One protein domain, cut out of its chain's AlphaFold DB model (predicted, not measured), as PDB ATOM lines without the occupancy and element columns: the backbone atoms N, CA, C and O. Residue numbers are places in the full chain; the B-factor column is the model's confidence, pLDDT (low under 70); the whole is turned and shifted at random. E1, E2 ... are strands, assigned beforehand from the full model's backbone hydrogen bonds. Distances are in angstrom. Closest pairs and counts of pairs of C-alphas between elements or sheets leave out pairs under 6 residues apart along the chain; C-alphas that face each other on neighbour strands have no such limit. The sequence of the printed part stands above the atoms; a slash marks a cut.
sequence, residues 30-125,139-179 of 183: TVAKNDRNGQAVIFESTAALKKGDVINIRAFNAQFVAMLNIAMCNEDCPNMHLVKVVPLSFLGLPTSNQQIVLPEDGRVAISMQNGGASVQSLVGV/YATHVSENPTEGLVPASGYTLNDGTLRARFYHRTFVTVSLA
ATOM      1  N   THR A  30      49.495 -14.735 171.331       85.50
ATOM      2  CA  THR A  30      49.770 -14.511 169.910       85.50
ATOM      3  C   THR A  30      49.618 -13.032 169.566       85.50
ATOM      4  O   THR A  30      49.083 -12.248 170.350       85.50
ATOM      5  N   VAL A  31      50.089 -12.624 168.389       82.50
ATOM      6  CA  VAL A  31      49.786 -11.297 167.847       82.50
ATOM      7  C   VAL A  31      48.417 -11.344 167.181       82.50
ATOM      8  O   VAL A  31      48.238 -12.040 166.186       82.50
ATOM      9  N   ALA A  32      47.466 -10.579 167.713       80.75
ATOM     10  CA  ALA A  32      46.125 -10.466 167.142       80.75
ATOM     11  C   ALA A  32      46.033  -9.349 166.098       80.75
ATOM     12  O   ALA A  32      45.268  -9.449 165.138       80.75
ATOM     13  N   LYS A  33      46.808  -8.269 166.270       78.50
ATOM     14  CA  LYS A  33      46.771  -7.131 165.349       78.50
ATOM     15  C   LYS A  33      48.113  -6.426 165.221       78.50
ATOM     16  O   LYS A  33      48.799  -6.178 166.214       78.50
ATOM     17  N   ASN A  34      48.408  -6.038 163.983       79.19
ATOM     18  CA  ASN A  34      49.518  -5.170 163.620       79.19
ATOM     19  C   ASN A  34      49.012  -3.770 163.245       79.19
ATOM     20  O   ASN A  34      47.871  -3.609 162.802       79.19
ATOM     21  N   ASP A  35      49.864  -2.762 163.419       80.38
ATOM     22  CA  ASP A  35      49.650  -1.423 162.881       80.38
ATOM     23  C   ASP A  35      49.837  -1.401 161.349       80.38
ATOM     24  O   ASP A  35      50.132  -2.414 160.707       80.38
ATOM     25  N   ARG A  36      49.691  -0.217 160.745       79.88
ATOM     26  CA  ARG A  36      49.870  -0.028 159.293       79.88
ATOM     27  C   ARG A  36      51.296  -0.323 158.805       79.88
ATOM     28  O   ARG A  36      51.480  -0.540 157.612       79.88
ATOM     29  N   ASN A  37      52.279  -0.340 159.703       84.56
ATOM     30  CA  ASN A  37      53.685  -0.612 159.409       84.56
ATOM     31  C   ASN A  37      54.070  -2.077 159.682       84.56
ATOM     32  O   ASN A  37      55.240  -2.436 159.549       84.56
ATOM     33  N   GLY A  38      53.112  -2.925 160.074       83.81
ATOM     34  CA  GLY A  38      53.348  -4.333 160.391       83.81
ATOM     35  C   GLY A  38      53.879  -4.591 161.806       83.81
ATOM     36  O   GLY A  38      54.294  -5.711 162.095       83.81
ATOM     37  N   GLN A  39      53.875  -3.597 162.696       88.12
ATOM     38  CA  GLN A  39      54.310  -3.748 164.084       88.12
ATOM     39  C   GLN A  39      53.164  -4.219 164.979       88.12
ATOM     40  O   GLN A  39      52.052  -3.697 164.902       88.12
ATOM     41  N   ALA A  40      53.439  -5.170 165.873       85.00
ATOM     42  CA  ALA A  40      52.437  -5.707 166.788       85.00
ATOM     43  C   ALA A  40      51.921  -4.628 167.755       85.00
ATOM     44  O   ALA A  40      52.705  -3.968 168.439       85.00
ATOM     45  N   VAL A  41      50.599  -4.476 167.832       82.19
ATOM     46  CA  VAL A  41      49.912  -3.495 168.700       82.19
ATOM     47  C   VAL A  41      48.921  -4.143 169.663       82.19
ATOM     48  O   VAL A  41      48.628  -3.566 170.709       82.19
ATOM     49  N   ILE A  42      48.423  -5.339 169.333       82.25
ATOM     50  CA  ILE A  42      47.536  -6.120 170.197       82.25
ATOM     51  C   ILE A  42      48.060  -7.549 170.272       82.25
ATOM     52  O   ILE A  42      48.246  -8.213 169.247       82.25
ATOM     53  N   PHE A  43      48.253  -8.015 171.500       84.56
ATOM     54  CA  PHE A  43      48.569  -9.400 171.820       84.56
ATOM     55  C   PHE A  43      47.337 -10.048 172.445       84.56
ATOM     56  O   PHE A  43      46.703  -9.428 173.291       84.56
ATOM     57  N   GLU A  44      46.998 -11.268 172.055       85.62
ATOM     58  CA  GLU A  44      45.820 -11.983 172.560       85.62
ATOM     59  C   GLU A  44      46.216 -13.348 173.110       85.62
ATOM     60  O   GLU A  44      47.168 -13.955 172.620       85.62
ATOM     61  N   SER A  45      45.504 -13.841 174.122       85.88
ATOM     62  CA  SER A  45      45.665 -15.210 174.591       85.88
ATOM     63  C   SER A  45      45.291 -16.218 173.497       85.88
ATOM     64  O   SER A  45      44.304 -16.064 172.779       85.88
ATOM     65  N   THR A  46      46.077 -17.283 173.353       83.19
ATOM     66  CA  THR A  46      45.829 -18.308 172.321       83.19
ATOM     67  C   THR A  46      44.609 -19.172 172.628       83.19
ATOM     68  O   THR A  46      43.926 -19.618 171.702       83.19
ATOM     69  N   ALA A  47      44.288 -19.328 173.912       83.25
ATOM     70  CA  ALA A  47      43.100 -20.002 174.417       83.25
ATOM     71  C   ALA A  47      42.237 -19.057 175.267       83.25
ATOM     72  O   ALA A  47      42.696 -18.004 175.725       83.25
ATOM     73  N   ALA A  48      40.981 -19.452 175.482       85.25
ATOM     74  CA  ALA A  48      40.126 -18.822 176.478       85.25
ATOM     75  C   ALA A  48      40.645 -19.149 177.888       85.25
ATOM     76  O   ALA A  48      40.916 -20.308 178.208       85.25
ATOM     77  N   LEU A  49      40.780 -18.115 178.709       86.44
ATOM     78  CA  LEU A  49      41.172 -18.181 180.110       86.44
ATOM     79  C   LEU A  49      39.928 -18.221 180.999       86.44
ATOM     80  O   LEU A  49      38.819 -17.888 180.562       86.44
ATOM     81  N   LYS A  50      40.102 -18.653 182.243       89.12
ATOM     82  CA  LYS A  50      39.019 -18.813 183.209       89.12
ATOM     83  C   LYS A  50      38.940 -17.644 184.173       89.12
ATOM     84  O   LYS A  50      39.941 -17.035 184.552       89.12
ATOM     85  N   LYS A  51      37.722 -17.363 184.627       87.12
ATOM     86  CA  LYS A  51      37.476 -16.482 185.759       87.12
ATOM     87  C   LYS A  51      38.304 -16.956 186.948       87.12
ATOM     88  O   LYS A  51      38.215 -18.114 187.352       87.12
ATOM     89  N   GLY A  52      39.045 -16.036 187.551       86.69
ATOM     90  CA  GLY A  52      39.944 -16.344 188.660       86.69
ATOM     91  C   GLY A  52      41.387 -16.623 188.242       86.69
ATOM     92  O   GLY A  52      42.259 -16.539 189.107       86.69
ATOM     93  N   ASP A  53      41.665 -16.865 186.955       88.38
ATOM     94  CA  ASP A  53      43.044 -16.933 186.466       88.38
ATOM     95  C   ASP A  53      43.754 -15.607 186.741       88.38
ATOM     96  O   ASP A  53      43.146 -14.531 186.749       88.38
ATOM     97  N   VAL A  54      45.062 -15.676 186.982       88.81
ATOM     98  CA  VAL A  54      45.853 -14.503 187.345       88.81
ATOM     99  C   VAL A  54      46.822 -14.161 186.230       88.81
ATOM    100  O   VAL A  54      47.609 -14.996 185.791       88.81
ATOM    101  N   ILE A  55      46.815 -12.900 185.813       89.25
ATOM    102  CA  ILE A  55      47.801 -12.328 184.902       89.25
ATOM    103  C   ILE A  55      48.816 -11.532 185.716       89.25
ATOM    104  O   ILE A  55      48.466 -10.576 186.412       89.25
ATOM    105  N   ASN A  56      50.085 -11.908 185.595       90.38
ATOM    106  CA  ASN A  56      51.215 -11.175 186.143       90.38
ATOM    107  C   ASN A  56      51.764 -10.218 185.091       90.38
ATOM    108  O   ASN A  56      52.083 -10.617 183.972       90.38
ATOM    109  N   ILE A  57      51.934  -8.957 185.471       88.88
ATOM    110  CA  ILE A  57      52.491  -7.911 184.619       88.88
ATOM    111  C   ILE A  57      53.711  -7.339 185.309       88.88
ATOM    112  O   ILE A  57      53.644  -6.890 186.453       88.88
ATOM    113  N   ARG A  58      54.820  -7.303 184.581       89.62
ATOM    114  CA  ARG A  58      56.059  -6.675 185.017       89.62
ATOM    115  C   ARG A  58      56.538  -5.699 183.964       89.62
ATOM    116  O   ARG A  58      56.819  -6.091 182.835       89.62
ATOM    117  N   ALA A  59      56.681  -4.441 184.350       88.25
ATOM    118  CA  ALA A  59      57.250  -3.395 183.522       88.25
ATOM    119  C   ALA A  59      58.602  -2.933 184.075       88.25
ATOM    120  O   ALA A  59      58.791  -2.820 185.288       88.25
ATOM    121  N   PHE A  60      59.541  -2.659 183.174       87.06
ATOM    122  CA  PHE A  60      60.852  -2.095 183.474       87.06
ATOM    123  C   PHE A  60      61.166  -0.942 182.526       87.06
ATOM    124  O   PHE A  60      60.844  -1.001 181.336       87.06
ATOM    125  N   ASN A  61      61.829   0.087 183.059       84.19
ATOM    126  CA  ASN A  61      62.121   1.329 182.349       84.19
ATOM    127  C   ASN A  61      60.849   1.936 181.721       84.19
ATOM    128  O   ASN A  61      60.826   2.371 180.568       84.19
ATOM    129  N   ALA A  62      59.753   1.865 182.476       73.62
ATOM    130  CA  ALA A  62      58.460   2.387 182.086       73.62
ATOM    131  C   ALA A  62      58.453   3.910 182.169       73.62
ATOM    132  O   ALA A  62      58.892   4.498 183.159       73.62
ATOM    133  N   GLN A  63      57.928   4.551 181.129       70.25
ATOM    134  CA  GLN A  63      57.648   5.978 181.183       70.25
ATOM    135  C   GLN A  63      56.445   6.261 182.075       70.25
ATOM    136  O   GLN A  63      55.502   5.472 182.103       70.25
ATOM    137  N   PHE A  64      56.455   7.432 182.724       64.06
ATOM    138  CA  PHE A  64      55.410   7.832 183.671       64.06
ATOM    139  C   PHE A  64      53.988   7.781 183.082       64.06
ATOM    140  O   PHE A  64      52.985   7.583 183.759       64.06
ATOM    141  N   VAL A  65      53.913   7.994 181.775       68.62
ATOM    142  CA  VAL A  65      52.662   8.103 181.048       68.62
ATOM    143  C   VAL A  65      52.172   6.764 180.506       68.62
ATOM    144  O   VAL A  65      50.998   6.630 180.205       68.62
ATOM    145  N   ALA A  66      53.009   5.743 180.371       74.81
ATOM    146  CA  ALA A  66      52.593   4.536 179.669       74.81
ATOM    147  C   ALA A  66      51.568   3.709 180.470       74.81
ATOM    148  O   ALA A  66      51.730   3.482 181.671       74.81
ATOM    149  N   MET A  67      50.538   3.210 179.787       79.69
ATOM    150  CA  MET A  67      49.516   2.332 180.358       79.69
ATOM    151  C   MET A  67      49.356   1.067 179.514       79.69
ATOM    152  O   MET A  67      49.427   1.128 178.286       79.69
ATOM    153  N   LEU A  68      49.099  -0.064 180.168       82.44
ATOM    154  CA  LEU A  68      48.591  -1.268 179.516       82.44
ATOM    155  C   LEU A  68      47.079  -1.336 179.656       82.44
ATOM    156  O   LEU A  68      46.540  -1.227 180.756       82.44
ATOM    157  N   ASN A  69      46.420  -1.587 178.539       83.81
ATOM    158  CA  ASN A  69      45.013  -1.918 178.472       83.81
ATOM    159  C   ASN A  69      44.872  -3.435 178.436       83.81
ATOM    160  O   ASN A  69      45.558  -4.108 177.664       83.81
ATOM    161  N   ILE A  70      43.962  -3.951 179.254       83.44
ATOM    162  CA  ILE A  70      43.587  -5.358 179.283       83.44
ATOM    163  C   ILE A  70      42.109  -5.431 178.984       83.44
ATOM    164  O   ILE A  70      41.291  -4.856 179.708       83.44
ATOM    165  N   ALA A  71      41.788  -6.128 177.909       81.12
ATOM    166  CA  ALA A  71      40.438  -6.351 177.445       81.12
ATOM    167  C   ALA A  71      40.124  -7.845 177.433       81.12
ATOM    168  O   ALA A  71      41.030  -8.673 177.334       81.12
ATOM    169  N   MET A  72      38.844  -8.171 177.540       80.19
ATOM    170  CA  MET A  72      38.341  -9.535 177.462       80.19
ATOM    171  C   MET A  72      37.208  -9.645 176.452       80.19
ATOM    172  O   MET A  72      36.505  -8.671 176.172       80.19
ATOM    173  N   CYS A  73      37.059 -10.840 175.892       73.62
ATOM    174  CA  CYS A  73      35.909 -11.249 175.101       73.62
ATOM    175  C   CYS A  73      35.588 -12.724 175.341       73.62
ATOM    176  O   CYS A  73      36.459 -13.514 175.694       73.62
ATOM    177  N   ASN A  74      34.329 -13.099 175.129       72.19
ATOM    178  CA  ASN A  74      33.871 -14.487 175.194       72.19
ATOM    179  C   ASN A  74      34.426 -15.341 174.032       72.19
ATOM    180  O   ASN A  74      35.128 -14.844 173.163       72.19
ATOM    181  N   GLU A  75      34.119 -16.640 174.026       59.50
ATOM    182  CA  GLU A  75      34.764 -17.676 173.193       59.50
ATOM    183  C   GLU A  75      34.771 -17.388 171.673       59.50
ATOM    184  O   GLU A  75      35.742 -17.731 170.998       59.50
ATOM    185  N   ASP A  76      33.766 -16.664 171.169       57.78
ATOM    186  CA  ASP A  76      33.627 -16.272 169.754       57.78
ATOM    187  C   ASP A  76      34.129 -14.846 169.443       57.78
ATOM    188  O   ASP A  76      34.098 -14.396 168.298       57.78
ATOM    189  N   CYS A  77      34.535 -14.105 170.476       59.84
ATOM    190  CA  CYS A  77      34.974 -12.711 170.451       59.84
ATOM    191  C   CYS A  77      34.223 -11.733 169.520       59.84
ATOM    192  O   CYS A  77      34.873 -10.872 168.919       59.84
ATOM    193  N   PRO A  78      32.873 -11.749 169.433       56.03
ATOM    194  CA  PRO A  78      32.152 -10.700 168.719       56.03
ATOM    195  C   PRO A  78      32.419  -9.320 169.336       56.03
ATOM    196  O   PRO A  78      32.537  -8.336 168.609       56.03
ATOM    197  N   ASN A  79      32.556  -9.255 170.671       61.28
ATOM    198  CA  ASN A  79      32.613  -8.008 171.431       61.28
ATOM    199  C   ASN A  79      33.717  -8.064 172.498       61.28
ATOM    200  O   ASN A  79      33.583  -8.761 173.503       61.28
ATOM    201  N   MET A  80      34.794  -7.302 172.300       63.72
ATOM    202  CA  MET A  80      35.804  -7.053 173.334       63.72
ATOM    203  C   MET A  80      35.404  -5.874 174.221       63.72
ATOM    204  O   MET A  80      34.862  -4.878 173.741       63.72
ATOM    205  N   HIS A  81      35.726  -5.950 175.509       69.75
ATOM    206  CA  HIS A  81      35.562  -4.838 176.442       69.75
ATOM    207  C   HIS A  81      36.748  -4.730 177.400       69.75
ATOM    208  O   HIS A  81      37.431  -5.705 177.700       69.75
ATOM    209  N   LEU A  82      37.017  -3.513 177.865       74.56
ATOM    210  CA  LEU A  82      38.147  -3.217 178.737       74.56
ATOM    211  C   LEU A  82      37.837  -3.656 180.172       74.56
ATOM    212  O   LEU A  82      36.890  -3.159 180.775       74.56
ATOM    213  N   VAL A  83      38.668  -4.531 180.736       74.69
ATOM    214  CA  VAL A  83      38.527  -5.002 182.125       74.69
ATOM    215  C   VAL A  83      39.465  -4.269 183.078       74.69
ATOM    216  O   VAL A  83      39.140  -4.063 184.249       74.69
ATOM    217  N   LYS A  84      40.641  -3.842 182.596       77.56
ATOM    218  CA  LYS A  84      41.614  -3.124 183.423       77.56
ATOM    219  C   LYS A  84      42.518  -2.217 182.599       77.56
ATOM    220  O   LYS A  84      42.960  -2.577 181.513       77.56
ATOM    221  N   VAL A  85      42.864  -1.072 183.184       78.31
ATOM    222  CA  VAL A  85      43.980  -0.227 182.745       78.31
ATOM    223  C   VAL A  85      45.043  -0.235 183.833       78.31
ATOM    224  O   VAL A  85      44.736  -0.041 185.013       78.31
ATOM    225  N   VAL A  86      46.286  -0.481 183.439       77.00
ATOM    226  CA  VAL A  86      47.424  -0.641 184.341       77.00
ATOM    227  C   VAL A  86      48.462   0.428 184.032       77.00
ATOM    228  O   VAL A  86      49.066   0.382 182.959       77.00
ATOM    229  N   PRO A  87      48.724   1.378 184.942       75.69
ATOM    230  CA  PRO A  87      49.836   2.297 184.766       75.69
ATOM    231  C   PRO A  87      51.161   1.525 184.875       75.69
ATOM    232  O   PRO A  87      51.393   0.775 185.829       75.69
ATOM    233  N   LEU A  88      52.036   1.691 183.881       75.31
ATOM    234  CA  LEU A  88      53.323   0.989 183.836       75.31
ATOM    235  C   LEU A  88      54.379   1.619 184.739       75.31
ATOM    236  O   LEU A  88      55.358   0.962 185.087       75.31
ATOM    237  N   SER A  89      54.154   2.858 185.154       68.19
ATOM    238  CA  SER A  89      54.860   3.497 186.252       68.19
ATOM    239  C   SER A  89      53.904   3.695 187.418       68.19
ATOM    240  O   SER A  89      52.795   4.203 187.232       68.19
ATOM    241  N   PHE A  90      54.340   3.381 188.627       56.59
ATOM    242  CA  PHE A  90      53.566   3.666 189.827       56.59
ATOM    243  C   PHE A  90      54.362   4.620 190.713       56.59
ATOM    244  O   PHE A  90      55.531   4.365 190.989       56.59
ATOM    245  N   LEU A  91      53.755   5.741 191.119       56.09
ATOM    246  CA  LEU A  91      54.380   6.742 192.000       56.09
ATOM    247  C   LEU A  91      55.732   7.290 191.486       56.09
ATOM    248  O   LEU A  91      56.616   7.613 192.272       56.09
ATOM    249  N   GLY A  92      55.910   7.376 190.164       58.34
ATOM    250  CA  GLY A  92      57.161   7.842 189.549       58.34
ATOM    251  C   GLY A  92      58.271   6.788 189.465       58.34
ATOM    252  O   GLY A  92      59.358   7.096 188.981       58.34
ATOM    253  N   LEU A  93      58.017   5.545 189.889       62.84
ATOM    254  CA  LEU A  93      58.974   4.453 189.737       62.84
ATOM    255  C   LEU A  93      58.969   3.925 188.290       62.84
ATOM    256  O   LEU A  93      57.896   3.685 187.729       62.84
ATOM    257  N   PRO A  94      60.152   3.676 187.692       63.34
ATOM    258  CA  PRO A  94      60.279   3.144 186.333       63.34
ATOM    259  C   PRO A  94      59.998   1.635 186.257       63.34
ATOM    260  O   PRO A  94      60.177   1.018 185.204       63.34
ATOM    261  N   THR A  95      59.617   1.017 187.373       74.00
ATOM    262  CA  THR A  95      59.270  -0.395 187.480       74.00
ATOM    263  C   THR A  95      57.879  -0.543 188.076       74.00
ATOM    264  O   THR A  95      57.506   0.169 189.006       74.00
ATOM    265  N   SER A  96      57.111  -1.491 187.547       77.00
ATOM    266  CA  SER A  96      55.781  -1.820 188.056       77.00
ATOM    267  C   SER A  96      55.582  -3.325 188.000       77.00
ATOM    268  O   SER A  96      55.878  -3.948 186.984       77.00
ATOM    269  N   ASN A  97      55.106  -3.899 189.102       83.88
ATOM    270  CA  ASN A  97      54.674  -5.289 189.187       83.88
ATOM    271  C   ASN A  97      53.202  -5.278 189.591       83.88
ATOM    272  O   ASN A  97      52.854  -4.674 190.606       83.88
ATOM    273  N   GLN A  98      52.349  -5.903 188.792       82.00
ATOM    274  CA  GLN A  98      50.903  -5.897 188.978       82.00
ATOM    275  C   GLN A  98      50.361  -7.305 188.756       82.00
ATOM    276  O   GLN A  98      50.872  -8.049 187.919       82.00
ATOM    277  N   GLN A  99      49.325  -7.656 189.509       85.12
ATOM    278  CA  GLN A  99      48.595  -8.908 189.355       85.12
ATOM    279  C   GLN A  99      47.128  -8.604 189.130       85.12
ATOM    280  O   GLN A  99      46.564  -7.719 189.780       85.12
ATOM    281  N   ILE A 100      46.521  -9.317 188.192       84.00
ATOM    282  CA  ILE A 100      45.131  -9.105 187.811       84.00
ATOM    283  C   ILE A 100      44.440 -10.447 187.794       84.00
ATOM    284  O   ILE A 100      44.827 -11.332 187.042       84.00
ATOM    285  N   VAL A 101      43.418 -10.566 188.630       85.19
ATOM    286  CA  VAL A 101      42.512 -11.709 188.643       85.19
ATOM    287  C   VAL A 101      41.453 -11.469 187.573       85.19
ATOM    288  O   VAL A 101      40.819 -10.409 187.571       85.19
ATOM    289  N   LEU A 102      41.266 -12.426 186.667       84.12
ATOM    290  CA  LEU A 102      40.280 -12.307 185.602       84.12
ATOM    291  C   LEU A 102      38.858 -12.321 186.184       84.12
ATOM    292  O   LEU A 102      38.519 -13.232 186.950       84.12
ATOM    293  N   PRO A 103      38.014 -11.325 185.853       81.19
ATOM    294  CA  PRO A 103      36.666 -11.224 186.407       81.19
ATOM    295  C   PRO A 103      35.673 -12.218 185.786       81.19
ATOM    296  O   PRO A 103      34.621 -12.474 186.380       81.19
ATOM    297  N   GLU A 104      36.008 -12.797 184.632       83.56
ATOM    298  CA  GLU A 104      35.147 -13.662 183.822       83.56
ATOM    299  C   GLU A 104      35.960 -14.623 182.936       83.56
ATOM    300  O   GLU A 104      37.184 -14.521 182.865       83.56
ATOM    301  N   ASP A 105      35.270 -15.569 182.294       85.00
ATOM    302  CA  ASP A 105      35.842 -16.497 181.314       85.00
ATOM    303  C   ASP A 105      35.948 -15.818 179.941       85.00
ATOM    304  O   ASP A 105      34.999 -15.167 179.497       85.00
ATOM    305  N   GLY A 106      37.055 -16.020 179.226       83.50
ATOM    306  CA  GLY A 106      37.209 -15.461 177.884       83.50
ATOM    307  C   GLY A 106      38.645 -15.371 177.380       83.50
ATOM    308  O   GLY A 106      39.601 -15.686 178.087       83.50
ATOM    309  N   ARG A 107      38.813 -14.924 176.134       84.69
ATOM    310  CA  ARG A 107      40.124 -14.532 175.602       84.69
ATOM    311  C   ARG A 107      40.523 -13.179 176.169       84.69
ATOM    312  O   ARG A 107      39.680 -12.306 176.368       84.69
ATOM    313  N   VAL A 108      41.819 -13.005 176.404       86.31
ATOM    314  CA  VAL A 108      42.385 -11.758 176.923       86.31
ATOM    315  C   VAL A 108      43.214 -11.085 175.845       86.31
ATOM    316  O   VAL A 108      44.126 -11.697 175.300       86.31
ATOM    317  N   ALA A 109      42.955  -9.803 175.607       87.00
ATOM    318  CA  ALA A 109      43.738  -8.949 174.730       87.00
ATOM    319  C   ALA A 109      44.498  -7.882 175.533       87.00
ATOM    320  O   ALA A 109      43.969  -7.270 176.461       87.00
ATOM    321  N   ILE A 110      45.751  -7.644 175.154       87.38
ATOM    322  CA  ILE A 110      46.683  -6.728 175.810       87.38
ATOM    323  C   ILE A 110      47.211  -5.742 174.772       87.38
ATOM    324  O   ILE A 110      47.691  -6.132 173.705       87.38
ATOM    325  N   SER A 111      47.161  -4.456 175.102       86.69
ATOM    326  CA  SER A 111      47.718  -3.382 174.274       86.69
ATOM    327  C   SER A 111      48.330  -2.278 175.134       86.69
ATOM    328  O   SER A 111      48.026  -2.171 176.320       86.69
ATOM    329  N   MET A 112      49.218  -1.466 174.558       85.06
ATOM    330  CA  MET A 112      49.867  -0.349 175.254       85.06
ATOM    331  C   MET A 112      49.399   0.993 174.691       85.06
ATOM    332  O   MET A 112      49.231   1.123 173.485       85.06
ATOM    333  N   GLN A 113      49.252   2.001 175.552       80.50
ATOM    334  CA  GLN A 113      48.941   3.386 175.187       80.50
ATOM    335  C   GLN A 113      49.844   4.375 175.945       80.50
ATOM    336  O   GLN A 113      50.333   4.074 177.038       80.50
ATOM    337  N   ASN A 114      50.034   5.578 175.394       74.00
ATOM    338  CA  ASN A 114      50.699   6.685 176.090       74.00
ATOM    339  C   ASN A 114      49.677   7.543 176.854       74.00
ATOM    340  O   ASN A 114      48.667   7.983 176.312       74.00
ATOM    341  N   GLY A 115      49.964   7.817 178.118       58.72
ATOM    342  CA  GLY A 115      49.168   8.644 179.020       58.72
ATOM    343  C   GLY A 115      49.310  10.120 178.699       58.72
ATOM    344  O   GLY A 115      50.401  10.661 178.557       58.72
ATOM    345  N   GLY A 116      48.172  10.765 178.518       48.66
ATOM    346  CA  GLY A 116      48.079  12.070 177.872       48.66
ATOM    347  C   GLY A 116      47.103  12.012 176.705       48.66
ATOM    348  O   GLY A 116      46.378  12.974 176.477       48.66
ATOM    349  N   ALA A 117      46.977  10.849 176.060       44.56
ATOM    350  CA  ALA A 117      45.732  10.496 175.397       44.56
ATOM    351  C   ALA A 117      44.702  10.149 176.484       44.56
ATOM    352  O   ALA A 117      45.031   9.447 177.449       44.56
ATOM    353  N   SER A 118      43.466  10.652 176.368       47.25
ATOM    354  CA  SER A 118      42.330  10.106 177.125       47.25
ATOM    355  C   SER A 118      42.365   8.585 177.008       47.25
ATOM    356  O   SER A 118      42.725   8.108 175.937       47.25
ATOM    357  N   VAL A 119      42.021   7.829 178.062       47.59
ATOM    358  CA  VAL A 119      41.894   6.364 177.946       47.59
ATOM    359  C   VAL A 119      41.005   6.098 176.741       47.59
ATOM    360  O   VAL A 119      39.819   6.434 176.760       47.59
ATOM    361  N   GLN A 120      41.608   5.628 175.653       48.47
ATOM    362  CA  GLN A 120      40.887   5.563 174.402       48.47
ATOM    363  C   GLN A 120      39.968   4.362 174.502       48.47
ATOM    364  O   GLN A 120      40.392   3.246 174.810       48.47
ATOM    365  N   SER A 121      38.684   4.611 174.264       41.78
ATOM    366  CA  SER A 121      37.776   3.536 173.907       41.78
ATOM    367  C   SER A 121      38.241   3.067 172.535       41.78
ATOM    368  O   SER A 121      38.009   3.733 171.528       41.78
ATOM    369  N   LEU A 122      39.021   1.990 172.505       43.78
ATOM    370  CA  LEU A 122      39.411   1.338 171.259       43.78
ATOM    371  C   LEU A 122      38.100   0.918 170.567       43.78
ATOM    372  O   LEU A 122      37.198   0.477 171.262       43.78
ATOM    373  N   VAL A 123      37.914   1.131 169.259       37.50
ATOM    374  CA  VAL A 123      36.718   0.662 168.524       37.50
ATOM    375  C   VAL A 123      37.100   0.053 167.164       37.50
ATOM    376  O   VAL A 123      37.551   0.767 166.281       37.50
ATOM    377  N   GLY A 124      36.914  -1.269 166.997       34.06
ATOM    378  CA  GLY A 124      36.749  -2.005 165.721       34.06
ATOM    379  C   GLY A 124      37.666  -3.225 165.421       34.06
ATOM    380  O   GLY A 124      38.779  -3.097 164.904       34.06
ATOM    381  N   VAL A 125      37.164  -4.454 165.548       30.72
ATOM    382  CA  VAL A 125      37.544  -5.504 164.577       30.72
ATOM    383  C   VAL A 125      36.378  -5.592 163.598       30.72
ATOM    384  O   VAL A 125      35.225  -5.630 164.020       30.72
ATOM    385  N   TYR A 139      37.181  11.935 183.405       29.03
ATOM    386  CA  TYR A 139      37.781  12.559 182.227       29.03
ATOM    387  C   TYR A 139      38.167  11.520 181.158       29.03
ATOM    388  O   TYR A 139      39.347  11.224 180.989       29.03
ATOM    389  N   ALA A 140      37.209  10.952 180.416       31.00
ATOM    390  CA  ALA A 140      37.520  10.288 179.142       31.00
ATOM    391  C   ALA A 140      36.283  10.116 178.241       31.00
ATOM    392  O   ALA A 140      35.331   9.433 178.602       31.00
ATOM    393  N   THR A 141      36.341  10.685 177.037       31.55
ATOM    394  CA  THR A 141      35.519  10.325 175.870       31.55
ATOM    395  C   THR A 141      36.377  10.550 174.633       31.55
ATOM    396  O   THR A 141      36.745  11.689 174.383       31.55
ATOM    397  N   HIS A 142      36.721   9.507 173.875       36.72
ATOM    398  CA  HIS A 142      37.212   9.616 172.492       36.72
ATOM    399  C   HIS A 142      36.865   8.320 171.746       36.72
ATOM    400  O   HIS A 142      37.154   7.231 172.240       36.72
ATOM    401  N   VAL A 143      36.232   8.463 170.578       40.22
ATOM    402  CA  VAL A 143      35.864   7.383 169.651       40.22
ATOM    403  C   VAL A 143      36.790   7.520 168.444       40.22
ATOM    404  O   VAL A 143      36.716   8.522 167.738       40.22
ATOM    405  N   SER A 144      37.698   6.566 168.242       43.06
ATOM    406  CA  SER A 144      38.558   6.509 167.053       43.06
ATOM    407  C   SER A 144      37.981   5.507 166.055       43.06
ATOM    408  O   SER A 144      37.662   4.383 166.436       43.06
ATOM    409  N   GLU A 145      37.882   5.892 164.778       40.81
ATOM    410  CA  GLU A 145      37.477   5.010 163.668       40.81
ATOM    411  C   GLU A 145      38.520   3.916 163.367       40.81
ATOM    412  O   GLU A 145      38.234   2.944 162.666       40.81
ATOM    413  N   ASN A 146      39.732   4.041 163.919       53.88
ATOM    414  CA  ASN A 146      40.789   3.047 163.821       53.88
ATOM    415  C   ASN A 146      41.256   2.624 165.231       53.88
ATOM    416  O   ASN A 146      41.939   3.383 165.918       53.88
ATOM    417  N   PRO A 147      41.001   1.379 165.659       53.81
ATOM    418  CA  PRO A 147      41.279   0.925 167.025       53.81
ATOM    419  C   PRO A 147      42.756   0.698 167.309       53.81
ATOM    420  O   PRO A 147      43.107   0.288 168.404       53.81
ATOM    421  N   THR A 148      43.627   0.883 166.319       57.44
ATOM    422  CA  THR A 148      45.082   0.852 166.529       57.44
ATOM    423  C   THR A 148      45.677   2.247 166.647       57.44
ATOM    424  O   THR A 148      46.827   2.400 167.046       57.44
ATOM    425  N   GLU A 149      44.901   3.274 166.312       59.84
ATOM    426  CA  GLU A 149      45.344   4.657 166.295       59.84
ATOM    427  C   GLU A 149      45.379   5.193 167.726       59.84
ATOM    428  O   GLU A 149      44.338   5.401 168.336       59.84
ATOM    429  N   GLY A 150      46.590   5.342 168.268       69.38
ATOM    430  CA  GLY A 150      46.845   5.705 169.667       69.38
ATOM    431  C   GLY A 150      47.418   4.567 170.518       69.38
ATOM    432  O   GLY A 150      47.931   4.822 171.614       69.38
ATOM    433  N   LEU A 151      47.432   3.337 169.992       79.50
ATOM    434  CA  LEU A 151      48.212   2.250 170.575       79.50
ATOM    435  C   LEU A 151      49.698   2.425 170.255       79.50
ATOM    436  O   LEU A 151      50.082   2.852 169.167       79.50
ATOM    437  N   VAL A 152      50.545   2.071 171.215       85.50
ATOM    438  CA  VAL A 152      51.998   2.083 171.062       85.50
ATOM    439  C   VAL A 152      52.426   0.744 170.465       85.50
ATOM    440  O   VAL A 152      52.270  -0.284 171.130       85.50
ATOM    441  N   PRO A 153      52.987   0.721 169.245       88.50
ATOM    442  CA  PRO A 153      53.478  -0.513 168.656       88.50
ATOM    443  C   PRO A 153      54.698  -1.047 169.411       88.50
ATOM    444  O   PRO A 153      55.568  -0.301 169.881       88.50
ATOM    445  N   ALA A 154      54.782  -2.371 169.507       90.31
ATOM    446  CA  ALA A 154      55.958  -3.050 170.016       90.31
ATOM    447  C   ALA A 154      57.084  -2.973 168.975       90.31
ATOM    448  O   ALA A 154      56.972  -3.478 167.861       90.31
ATOM    449  N   SER A 155      58.214  -2.388 169.371       90.69
ATOM    450  CA  SER A 155      59.458  -2.378 168.586       90.69
ATOM    451  C   SER A 155      60.115  -3.761 168.468       90.69
ATOM    452  O   SER A 155      61.004  -3.958 167.645       90.69
ATOM    453  N   GLY A 156      59.701  -4.708 169.310       90.62
ATOM    454  CA  GLY A 156      60.097  -6.111 169.271       90.62
ATOM    455  C   GLY A 156      59.370  -6.898 170.355       90.62
ATOM    456  O   GLY A 156      58.998  -6.331 171.386       90.62
ATOM    457  N   TYR A 157      59.155  -8.191 170.133       92.38
ATOM    458  CA  TYR A 157      58.474  -9.052 171.094       92.38
ATOM    459  C   TYR A 157      58.948 -10.508 171.007       92.38
ATOM    460  O   TYR A 157      59.595 -10.924 170.047       92.38
ATOM    461  N   THR A 158      58.634 -11.281 172.038       91.69
ATOM    462  CA  THR A 158      58.866 -12.724 172.117       91.69
ATOM    463  C   THR A 158      57.674 -13.366 172.816       91.69
ATOM    464  O   THR A 158      57.171 -12.824 173.804       91.69
ATOM    465  N   LEU A 159      57.222 -14.500 172.289       87.88
ATOM    466  CA  LEU A 159      56.058 -15.246 172.759       87.88
ATOM    467  C   LEU A 159      56.530 -16.656 173.111       87.88
ATOM    468  O   LEU A 159      56.669 -17.495 172.228       87.88
ATOM    469  N   ASN A 160      56.809 -16.897 174.388       83.25
ATOM    470  CA  ASN A 160      57.302 -18.187 174.882       83.25
ATOM    471  C   ASN A 160      56.350 -18.716 175.962       83.25
ATOM    472  O   ASN A 160      55.473 -17.978 176.403       83.25
ATOM    473  N   ASP A 161      56.520 -19.968 176.377       74.12
ATOM    474  CA  ASP A 161      55.728 -20.701 177.377       74.12
ATOM    475  C   ASP A 161      55.140 -19.793 178.468       74.12
ATOM    476  O   ASP A 161      55.853 -19.214 179.296       74.12
ATOM    477  N   GLY A 162      53.819 -19.598 178.421       77.12
ATOM    478  CA  GLY A 162      53.087 -18.804 179.410       77.12
ATOM    479  C   GLY A 162      53.349 -17.291 179.411       77.12
ATOM    480  O   GLY A 162      52.708 -16.591 180.189       77.12
ATOM    481  N   THR A 163      54.264 -16.769 178.584       87.56
ATOM    482  CA  THR A 163      54.834 -15.419 178.726       87.56
ATOM    483  C   THR A 163      54.959 -14.643 177.406       87.56
ATOM    484  O   THR A 163      55.726 -14.994 176.507       87.56
ATOM    485  N   LEU A 164      54.312 -13.482 177.356       90.81
ATOM    486  CA  LEU A 164      54.570 -12.397 176.413       90.81
ATOM    487  C   LEU A 164      55.684 -11.490 176.950       90.81
ATOM    488  O   LEU A 164      55.602 -10.982 178.069       90.81
ATOM    489  N   ARG A 165      56.702 -11.208 176.136       92.94
ATOM    490  CA  ARG A 165      57.691 -10.150 176.395       92.94
ATOM    491  C   ARG A 165      57.668  -9.163 175.245       92.94
ATOM    492  O   ARG A 165      57.934  -9.552 174.117       92.94
ATOM    493  N   ALA A 166      57.395  -7.896 175.520       92.12
ATOM    494  CA  ALA A 166      57.333  -6.847 174.511       92.12
ATOM    495  C   ALA A 166      58.206  -5.654 174.904       92.12
ATOM    496  O   ALA A 166      58.255  -5.235 176.064       92.12
ATOM    497  N   ARG A 167      58.904  -5.099 173.917       91.69
ATOM    498  CA  ARG A 167      59.661  -3.857 174.028       91.69
ATOM    499  C   ARG A 167      58.935  -2.773 173.254       91.69
ATOM    500  O   ARG A 167      58.776  -2.873 172.038       91.69
ATOM    501  N   PHE A 168      58.605  -1.692 173.934       86.75
ATOM    502  CA  PHE A 168      57.964  -0.527 173.346       86.75
ATOM    503  C   PHE A 168      58.961   0.626 173.177       86.75
ATOM    504  O   PHE A 168      60.128   0.550 173.598       86.75
ATOM    505  N   TYR A 169      58.509   1.692 172.511       74.56
ATOM    506  CA  TYR A 169      59.280   2.922 172.331       74.56
ATOM    507  C   TYR A 169      59.830   3.438 173.682       74.56
ATOM    508  O   TYR A 169      59.290   3.134 174.743       74.56
ATOM    509  N   HIS A 170      60.972   4.136 173.662       68.94
ATOM    510  CA  HIS A 170      61.753   4.527 174.857       68.94
ATOM    511  C   HIS A 170      62.354   3.393 175.711       68.94
ATOM    512  O   HIS A 170      62.803   3.635 176.831       68.94
ATOM    513  N   ARG A 171      62.479   2.173 175.166       77.62
ATOM    514  CA  ARG A 171      63.056   1.014 175.880       77.62
ATOM    515  C   ARG A 171      62.233   0.623 177.116       77.62
ATOM    516  O   ARG A 171      62.812   0.135 178.084       77.62
ATOM    517  N   THR A 172      60.920   0.837 177.100       85.12
ATOM    518  CA  THR A 172      60.024   0.235 178.093       85.12
ATOM    519  C   THR A 172      59.861  -1.244 177.767       85.12
ATOM    520  O   THR A 172      59.516  -1.604 176.641       85.12
ATOM    521  N   PHE A 173      60.132  -2.100 178.746       89.88
ATOM    522  CA  PHE A 173      59.989  -3.545 178.623       89.88
ATOM    523  C   PHE A 173      58.804  -3.993 179.454       89.88
ATOM    524  O   PHE A 173      58.736  -3.686 180.641       89.88
ATOM    525  N   VAL A 174      57.898  -4.737 178.837       89.81
ATOM    526  CA  VAL A 174      56.742  -5.333 179.490       89.81
ATOM    527  C   VAL A 174      56.851  -6.840 179.362       89.81
ATOM    528  O   VAL A 174      57.086  -7.373 178.281       89.81
ATOM    529  N   THR A 175      56.674  -7.526 180.477       91.44
ATOM    530  CA  THR A 175      56.447  -8.963 180.534       91.44
ATOM    531  C   THR A 175      55.037  -9.189 181.042       91.44
ATOM    532  O   THR A 175      54.665  -8.623 182.070       91.44
ATOM    533  N   VAL A 176      54.269 -10.006 180.332       89.88
ATOM    534  CA  VAL A 176      52.970 -10.491 180.780       89.88
ATOM    535  C   VAL A 176      53.013 -12.003 180.805       89.88
ATOM    536  O   VAL A 176      53.390 -12.612 179.809       89.88
ATOM    537  N   SER A 177      52.646 -12.609 181.924       90.19
ATOM    538  CA  SER A 177      52.540 -14.056 182.028       90.19
ATOM    539  C   SER A 177      51.254 -14.467 182.719       90.19
ATOM    540  O   SER A 177      50.734 -13.745 183.572       90.19
ATOM    541  N   LEU A 178      50.759 -15.649 182.373       86.44
ATOM    542  CA  LEU A 178      49.784 -16.329 183.215       86.44
ATOM    543  C   LEU A 178      50.516 -16.761 184.490       86.44
ATOM    544  O   LEU A 178      51.664 -17.206 184.429       86.44
ATOM    545  N   ALA A 179      49.922 -16.537 185.659       78.38
ATOM    546  CA  ALA A 179      50.390 -17.206 186.861       78.38
ATOM    547  C   ALA A 179      50.229 -18.705 186.625       78.38
ATOM    548  O   ALA A 179      49.186 -19.115 186.116       78.38
TER     549      ALA A 179
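This is residues 30 to 125 and 139 to 179 of the 183 residues of an uncharacterized protein of Dyella dinghuensis (UniProt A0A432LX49). This is a sandwich of two five-stranded, strongly twisted sheets, face to face, with strands running in nearly the same line in both. The sheets come close along both sides, E1 and E2 to E8 and E5 to E6, while the unnamed stretches at the cut, residues 115 to 125 and 139 to 153, lie off to the first sheet's side. The printed part has 137 residues and ten strands, E1 to E10 in chain order, with no named helix; the sheets run E1 E2 E7 E4 E5 and E6 E3 E10 E9 E8, both antiparallel. The class is all strand, though under half of the residues, 68, are in named strands. The whole is compact, with a radius of gyration of the C-alphas of 13.9 A and spans of 36 by 34 by 31 A.

Begin at E1, residues 30 to 34, an edge strand that forms a hairpin with E2, residues 40 to 45; look for N 30 and O 44, 2.8 A apart. E7, residues 107 to 114, is the next neighbour, with N 110 and O 43 at 2.7 A. Then comes E4, residues 66 to 73, with N 69 and O 111 at 2.8 A, and it forms a hairpin with E5, residues 81 to 87, where N 70 and O 84 are 2.8 A apart. In the other sheet, E6, residues 95 to 101, is an edge strand beside E3, residues 54 to 60, with N 57 and O 98 at 2.8 A. E10, residues 172 to 178, follows, with N 58 and O 175 at 2.8 A. E8, residues 154 to 160, E9, residues 163 to 168, and E10 form a meander, each strand the antiparallel neighbour of the one before; check N 158 and O 165, 2.8 A, and N 166 and O 174, 2.8 A. The facing parts of the two sheets are 9.9 A centre to centre, their strands at 12 degrees. The closest C-alphas of E2 and E8 are those of Ala 40 and Ala 154, 5.5 A apart.

Find C-alpha 30 at (49.770, -14.511, 169.910), where E1 begins. The longest strands by residues are E4, 23.4 A, and E7, 23.7 A, from first to last C-alpha. E10 spans 20.1 A and ends at C-alpha 178, (49.784, -16.329, 183.215).

The farthest C-alphas, of Asp 76 and Gly 92, are 39.1 A apart. Residues 126 to 138 are not printed, and C-alphas 125 and 139 are 25.3 A apart across this cut. Of the links printed whole, none is long. Mean pLDDT of the printed part is 74.6; residues 115 to 125 and 139 to 150 are among those under 70.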